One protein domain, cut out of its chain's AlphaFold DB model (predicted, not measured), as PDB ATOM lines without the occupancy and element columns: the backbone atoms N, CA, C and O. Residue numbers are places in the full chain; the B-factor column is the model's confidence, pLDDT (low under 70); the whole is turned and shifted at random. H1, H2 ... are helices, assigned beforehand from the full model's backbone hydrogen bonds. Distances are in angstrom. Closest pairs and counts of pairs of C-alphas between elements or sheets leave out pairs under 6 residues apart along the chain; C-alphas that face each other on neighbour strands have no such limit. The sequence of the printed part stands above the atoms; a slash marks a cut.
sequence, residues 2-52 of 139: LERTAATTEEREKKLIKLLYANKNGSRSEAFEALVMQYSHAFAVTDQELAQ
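AT A GLANCE: This is residues 2 to 52 of the 139 residues of an uncharacterized protein of Ancylostoma duodenale (UniProt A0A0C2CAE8). Two helices, H1 and H2, form an open V, coming near each other at H1's residues 13 to 17 and splaying toward their link, where residues 21 to 31 stick out. Stretches without a named element, residues 2 to 8 and 39 to 52, lie toward the other end. The printed part has 51 residues, with H1 then H2 and no named strand; the class is all helix, with 24 residues in named elements, under half. It is only just compact, close to loose, with a radius of gyration of the C-alphas of 11.5 A, and elongated, spanning 32 by 19 by 18 A.

HOW THE PARTS SIT: H1, residues 9 to 23, and H2, residues 30 to 38, only just touch, with 3 pairs of C-alphas within 8 A. H1 does so with residues 13 to 17 alone; the closest C-alphas, of Glu 13 and Met 37, are 7.2 A apart. They run opposite ways at a steep tilt of 53 degrees. In both, every O i to N i+4 pair is within hydrogen-bond range.

IN THESE COORDINATES: H1 begins at C-alpha 9 (217.998, 266.271, 297.238) and spans 21.4 A. H2 spans 12.3 A and ends at C-alpha 38 (207.226, 270.574, 302.993).

THE WHOLE: The C-alphas of Ser 27 and Gln 52, the two farthest apart, are 34.2 A apart. The printed part has no cut, and the link from H1 to H2 is short. Residues 2 to 7 and 25 to 26 have pLDDT under 70.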
ATOM      1  N   LEU A   2     221.813 276.465 298.373       40.34
ATOM      2  CA  LEU A   2     221.709 275.138 298.998       40.34
ATOM      3  C   LEU A   2     222.584 274.170 298.191       40.34
ATOM      4  O   LEU A   2     222.087 273.238 297.585       40.34
ATOM      5  N   GLU A   3     223.887 274.426 298.112       41.25
ATOM      6  CA  GLU A   3     224.816 273.475 297.487       41.25
ATOM      7  C   GLU A   3     226.082 273.387 298.328       41.25
ATOM      8  O   GLU A   3     227.059 274.102 298.114       41.25
ATOM      9  N   ARG A   4     226.022 272.555 299.371       51.12
ATOM     10  CA  ARG A   4     227.201 272.141 300.148       51.12
ATOM     11  C   ARG A   4     227.243 270.648 300.467       51.12
ATOM     12  O   ARG A   4     228.239 270.170 300.997       51.12
ATOM     13  N   THR A   5     226.221 269.895 300.079       52.12
ATOM     14  CA  THR A   5     226.245 268.433 300.076       52.12
ATOM     15  C   THR A   5     226.323 267.950 298.638       52.12
ATOM     16  O   THR A   5     225.476 268.300 297.829       52.12
ATOM     17  N   ALA A   6     227.318 267.116 298.335       58.22
ATOM     18  CA  ALA A   6     227.425 266.394 297.063       58.22
ATOM     19  C   ALA A   6     226.293 265.362 296.852       58.22
ATOM     20  O   ALA A   6     226.225 264.729 295.804       58.22
ATOM     21  N   ALA A   7     225.440 265.168 297.862       68.44
ATOM     22  CA  ALA A   7     224.287 264.284 297.812       68.44
ATOM     23  C   ALA A   7     223.110 264.964 297.109       68.44
ATOM     24  O   ALA A   7     222.861 266.157 297.292       68.44
ATOM     25  N   THR A   8     222.359 264.173 296.353       84.19
ATOM     26  CA  THR A   8     221.128 264.623 295.700       84.19
ATOM     27  C   THR A   8     220.053 264.978 296.736       84.19
ATOM     28  O   THR A   8     220.035 264.447 297.852       84.19
ATOM     29  N   THR A   9     219.124 265.869 296.373       84.25
ATOM     30  CA  THR A   9     217.998 266.271 297.238       84.25
ATOM     31  C   THR A   9     217.204 265.061 297.734       84.25
ATOM     32  O   THR A   9     216.897 264.968 298.921       84.25
ATOM     33  N   GLU A  10     216.978 264.077 296.861       86.12
ATOM     34  CA  GLU A  10     216.253 262.853 297.201       86.12
ATOM     35  C   GLU A  10     216.979 261.996 298.246       86.12
ATOM     36  O   GLU A  10     216.355 261.442 299.152       86.12
ATOM     37  N   GLU A  11     218.303 261.857 298.141       88.69
ATOM     38  CA  GLU A  11     219.102 261.107 299.118       88.69
ATOM     39  C   GLU A  11     219.092 261.792 300.484       88.69
ATOM     40  O   GLU A  11     218.987 261.125 301.519       88.69
ATOM     41  N   ARG A  12     219.153 263.129 300.493       90.19
ATOM     42  CA  ARG A  12     219.051 263.932 301.712       90.19
ATOM     43  C   ARG A  12     217.693 263.737 302.390       90.19
ATOM     44  O   ARG A  12     217.644 263.495 303.595       90.19
ATOM     45  N   GLU A  13     216.605 263.799 301.632       89.69
ATOM     46  CA  GLU A  13     215.239 263.637 302.141       89.69
ATOM     47  C   GLU A  13     214.979 262.221 302.661       89.69
ATOM     48  O   GLU A  13     214.469 262.044 303.771       89.69
ATOM     49  N   LYS A  14     215.440 261.194 301.936       89.31
ATOM     50  CA  LYS A  14     215.410 259.799 302.409       89.31
ATOM     51  C   LYS A  14     216.169 259.641 303.727       89.31
ATOM     52  O   LYS A  14     215.704 258.942 304.631       89.31
ATOM     53  N   LYS A  15     217.324 260.300 303.866       90.94
ATOM     54  CA  LYS A  15     218.117 260.285 305.102       90.94
ATOM     55  C   LYS A  15     217.391 260.990 306.252       90.94
ATOM     56  O   LYS A  15     217.371 260.442 307.351       90.94
ATOM     57  N   LEU A  16     216.761 262.139 306.003       90.94
ATOM     58  CA  LEU A  16     215.947 262.853 306.993       90.94
ATOM     59  C   LEU A  16     214.807 261.973 307.515       90.94
ATOM     60  O   LEU A  16     214.675 261.778 308.721       90.94
ATOM     61  N   ILE A  17     214.027 261.385 306.608       89.44
ATOM     62  CA  ILE A  17     212.908 260.508 306.961       89.44
ATOM     63  C   ILE A  17     213.397 259.298 307.768       89.44
ATOM     64  O   ILE A  17     212.805 258.954 308.792       89.44
ATOM     65  N   LYS A  18     214.519 258.685 307.365       89.94
ATOM     66  CA  LYS A  18     215.136 257.578 308.109       89.94
ATOM     67  C   LYS A  18     215.502 257.980 309.542       89.94
ATOM     68  O   LYS A  18     215.238 257.210 310.461       89.94
ATOM     69  N   LEU A  19     216.098 259.158 309.736       90.00
ATOM     70  CA  LEU A  19     216.469 259.662 311.064       90.00
ATOM     71  C   LEU A  19     215.235 259.923 311.936       90.00
ATOM     72  O   LEU A  19     215.216 259.547 313.105       90.00
ATOM     73  N   LEU A  20     214.189 260.519 311.365       89.62
ATOM     74  CA  LEU A  20     212.956 260.808 312.096       89.62
ATOM     75  C   LEU A  20     212.224 259.531 312.522       89.62
ATOM     76  O   LEU A  20     211.745 259.464 313.652       89.62
ATOM     77  N   TYR A  21     212.179 258.503 311.670       87.69
ATOM     78  CA  TYR A  21     211.585 257.217 312.042       87.69
ATOM     79  C   TYR A  21     212.440 256.413 313.018       87.69
ATOM     80  O   TYR A  21     211.880 255.744 313.877       87.69
ATOM     81  N   ALA A  22     213.769 256.513 312.953       86.75
ATOM     82  CA  ALA A  22     214.633 255.903 313.963       86.75
ATOM     83  C   ALA A  22     214.389 256.494 315.366       86.75
ATOM     84  O   ALA A  22     214.480 255.778 316.358       86.75
ATOM     85  N   ASN A  23     214.038 257.781 315.443       83.44
ATOM     86  CA  ASN A  23     213.739 258.467 316.702       83.44
ATOM     87  C   ASN A  23     212.283 258.296 317.174       83.44
ATOM     88  O   ASN A  23     211.974 258.603 318.325       83.44
ATOM     89  N   LYS A  24     211.370 257.841 316.306       74.62
ATOM     90  CA  LYS A  24     209.936 257.733 316.601       74.62
ATOM     91  C   LYS A  24     209.541 256.270 316.816       74.62
ATOM     92  O   LYS A  24     209.518 255.491 315.876       74.62
ATOM     93  N   ASN A  25     209.057 255.927 318.011       68.12
ATOM     94  CA  ASN A  25     208.449 254.613 318.308       68.12
ATOM     95  C   ASN A  25     207.043 254.411 317.685       68.12
ATOM     96  O   ASN A  25     206.257 253.601 318.167       68.12
ATOM     97  N   GLY A  26     206.672 255.188 316.662       64.00
ATOM     98  CA  GLY A  26     205.307 255.276 316.132       64.00
ATOM     99  C   GLY A  26     205.209 254.907 314.653       64.00
ATOM    100  O   GLY A  26     206.198 254.937 313.925       64.00
ATOM    101  N   SER A  27     203.993 254.596 314.203       70.31
ATOM    102  CA  SER A  27     203.702 254.142 312.840       70.31
ATOM    103  C   SER A  27     204.003 255.185 311.753       70.31
ATOM    104  O   SER A  27     203.955 256.407 311.969       70.31
ATOM    105  N   ARG A  28     204.316 254.661 310.561       78.69
ATOM    106  CA  ARG A  28     204.525 255.401 309.312       78.69
ATOM    107  C   ARG A  28     203.196 256.021 308.862       78.69
ATOM    108  O   ARG A  28     202.190 255.319 308.815       78.69
ATOM    109  N   SER A  29     203.173 257.318 308.560       85.81
ATOM    110  CA  SER A  29     201.967 258.031 308.109       85.81
ATOM    111  C   SER A  29     202.305 258.923 306.920       85.81
ATOM    112  O   SER A  29     203.262 259.692 306.980       85.81
ATOM    113  N   GLU A  30     201.507 258.850 305.856       87.25
ATOM    114  CA  GLU A  30     201.692 259.662 304.645       87.25
ATOM    115  C   GLU A  30     201.591 261.165 304.935       87.25
ATOM    116  O   GLU A  30     202.395 261.950 304.438       87.25
ATOM    117  N   ALA A  31     200.668 261.565 305.817       89.94
ATOM    118  CA  ALA A  31     200.517 262.957 306.238       89.94
ATOM    119  C   ALA A  31     201.772 263.489 306.952       89.94
ATOM    120  O   ALA A  31     202.134 264.655 306.802       89.94
ATOM    121  N   PHE A  32     202.461 262.627 307.707       88.25
ATOM    122  CA  PHE A  32     203.717 262.980 308.363       88.25
ATOM    123  C   PHE A  32     204.847 263.169 307.346       88.25
ATOM    124  O   PHE A  32     205.573 264.155 307.430       88.25
ATOM    125  N   GLU A  33     204.975 262.269 306.366       89.69
ATOM    126  CA  GLU A  33     205.994 262.403 305.315       89.69
ATOM    127  C   GLU A  33     205.773 263.665 304.486       89.69
ATOM    128  O   GLU A  33     206.717 264.424 304.291       89.69
ATOM    129  N   ALA A  34     204.532 263.962 304.097       92.00
ATOM    130  CA  ALA A  34     204.209 265.184 303.365       92.00
ATOM    131  C   ALA A  34     204.630 266.454 304.131       92.00
ATOM    132  O   ALA A  34     205.237 267.356 303.551       92.00
ATOM    133  N   LEU A  35     204.376 266.504 305.444       92.44
ATOM    134  CA  LEU A  35     204.754 267.638 306.292       92.44
ATOM    135  C   LEU A  35     206.277 267.790 306.415       92.44
ATOM    136  O   LEU A  35     206.807 268.896 306.306       92.44
ATOM    137  N   VAL A  36     206.986 266.681 306.635       91.38
ATOM    138  CA  VAL A  36     208.453 266.678 306.728       91.38
ATOM    139  C   VAL A  36     209.076 267.159 305.421       91.38
ATOM    140  O   VAL A  36     210.026 267.936 305.454       91.38
ATOM    141  N   MET A  37     208.527 266.745 304.279       90.69
ATOM    142  CA  MET A  37     209.011 267.160 302.961       90.69
ATOM    143  C   MET A  37     208.735 268.644 302.700       90.69
ATOM    144  O   MET A  37     209.617 269.353 302.221       90.69
ATOM    145  N   GLN A  38     207.564 269.151 303.101       93.75
ATOM    146  CA  GLN A  38     207.226 270.574 302.993       93.75
ATOM    147  C   GLN A  38     208.218 271.468 303.756       93.75
ATOM    148  O   GLN A  38     208.625 272.521 303.261       93.75
ATOM    149  N   TYR A  39     208.638 271.044 304.949       93.06
ATOM    150  CA  TYR A  39     209.562 271.793 305.807       93.06
ATOM    151  C   TYR A  39     210.971 271.187 305.850       93.06
ATOM    152  O   TYR A  39     211.717 271.416 306.801       93.06
ATOM    153  N   SER A  40     211.385 270.454 304.808       90.69
ATOM    154  CA  SER A  40     212.669 269.728 304.789       90.69
ATOM    155  C   SER A  40     213.895 270.643 304.931       90.69
ATOM    156  O   SER A  40     214.962 270.208 305.370       90.69
ATOM    157  N   HIS A  41     213.743 271.921 304.578       87.25
ATOM    158  CA  HIS A  41     214.753 272.973 304.690       87.25
ATOM    159  C   HIS A  41     214.971 273.470 306.129       87.25
ATOM    160  O   HIS A  41     216.007 274.066 306.406       87.25
ATOM    161  N   ALA A  42     214.020 273.242 307.042       89.44
ATOM    162  CA  ALA A  42     214.134 273.642 308.446       89.44
ATOM    163  C   ALA A  42     215.021 272.686 309.265       89.44
ATOM    164  O   ALA A  42     215.451 273.022 310.366       89.44
ATOM    165  N   PHE A  43     215.297 271.496 308.730       89.44
ATOM    166  CA  PHE A  43     216.124 270.484 309.375       89.44
ATOM    167  C   PHE A  43     217.548 270.524 308.827       89.44
ATOM    168  O   PHE A  43     217.746 270.545 307.615       89.44
ATOM    169  N   ALA A  44     218.536 270.438 309.716       89.31
ATOM    170  CA  ALA A  44     219.901 270.102 309.333       89.31
ATOM    171  C   ALA A  44     220.059 268.573 309.362       89.31
ATOM    172  O   ALA A  44     220.007 267.960 310.428       89.31
ATOM    173  N   VAL A  45     220.225 267.944 308.196       89.75
ATOM    174  CA  VAL A  45     220.429 266.484 308.069       89.75
ATOM    175  C   VAL A  45     221.900 266.108 308.264       89.75
ATOM    176  O   VAL A  45     222.238 264.972 308.611       89.75
ATOM    177  N   THR A  46     222.792 267.064 308.020       85.31
ATOM    178  CA  THR A  46     224.236 266.941 308.204       85.31
ATOM    179  C   THR A  46     224.786 268.199 308.860       85.31
ATOM    180  O   THR A  46     224.232 269.284 308.693       85.31
ATOM    181  N   ASP A  47     225.926 268.091 309.544       80.25
ATOM    182  CA  ASP A  47     226.563 269.244 310.199       80.25
ATOM    183  C   ASP A  47     227.031 270.335 309.216       80.25
ATOM    184  O   ASP A  47     227.412 271.431 309.631       80.25
ATOM    185  N   GLN A  48     227.031 270.036 307.912       78.31
ATOM    186  CA  GLN A  48     227.322 270.980 306.829       78.31
ATOM    187  C   GLN A  48     226.148 271.920 306.530       78.31
ATOM    188  O   GLN A  48     226.347 272.981 305.943       78.31
ATOM    189  N   GLU A  49     224.932 271.525 306.917       81.12
ATOM    190  CA  GLU A  49     223.699 272.288 306.699       81.12
ATOM    191  C   GLU A  49     223.430 273.302 307.814       81.12
ATOM    192  O   GLU A  49     222.527 274.126 307.688       81.12
ATOM    193  N   LEU A  50     224.217 273.267 308.897       80.44
ATOM    194  CA  LEU A  50     224.132 274.254 309.967       80.44
ATOM    195  C   LEU A  50     224.409 275.654 309.406       80.44
ATOM    196  O   LEU A  50     225.508 275.963 308.942       80.44
ATOM    197  N   ALA A  51     223.382 276.497 309.447       74.56
ATOM    198  CA  ALA A  51     223.434 277.865 308.960       74.56
ATOM    199  C   ALA A  51     223.851 278.849 310.065       74.56
ATOM    200  O   ALA A  51     223.749 278.572 311.259       74.56
ATOM    201  N   GLN A  52     224.290 280.034 309.643       78.44
ATOM    202  CA  GLN A  52     224.553 281.173 310.520       78.44
ATOM    203  C   GLN A  52     223.448 282.210 310.345       78.44
ATOM    204  O   GLN A  52     222.942 282.403 309.237       78.44
TER     205      GLN A  52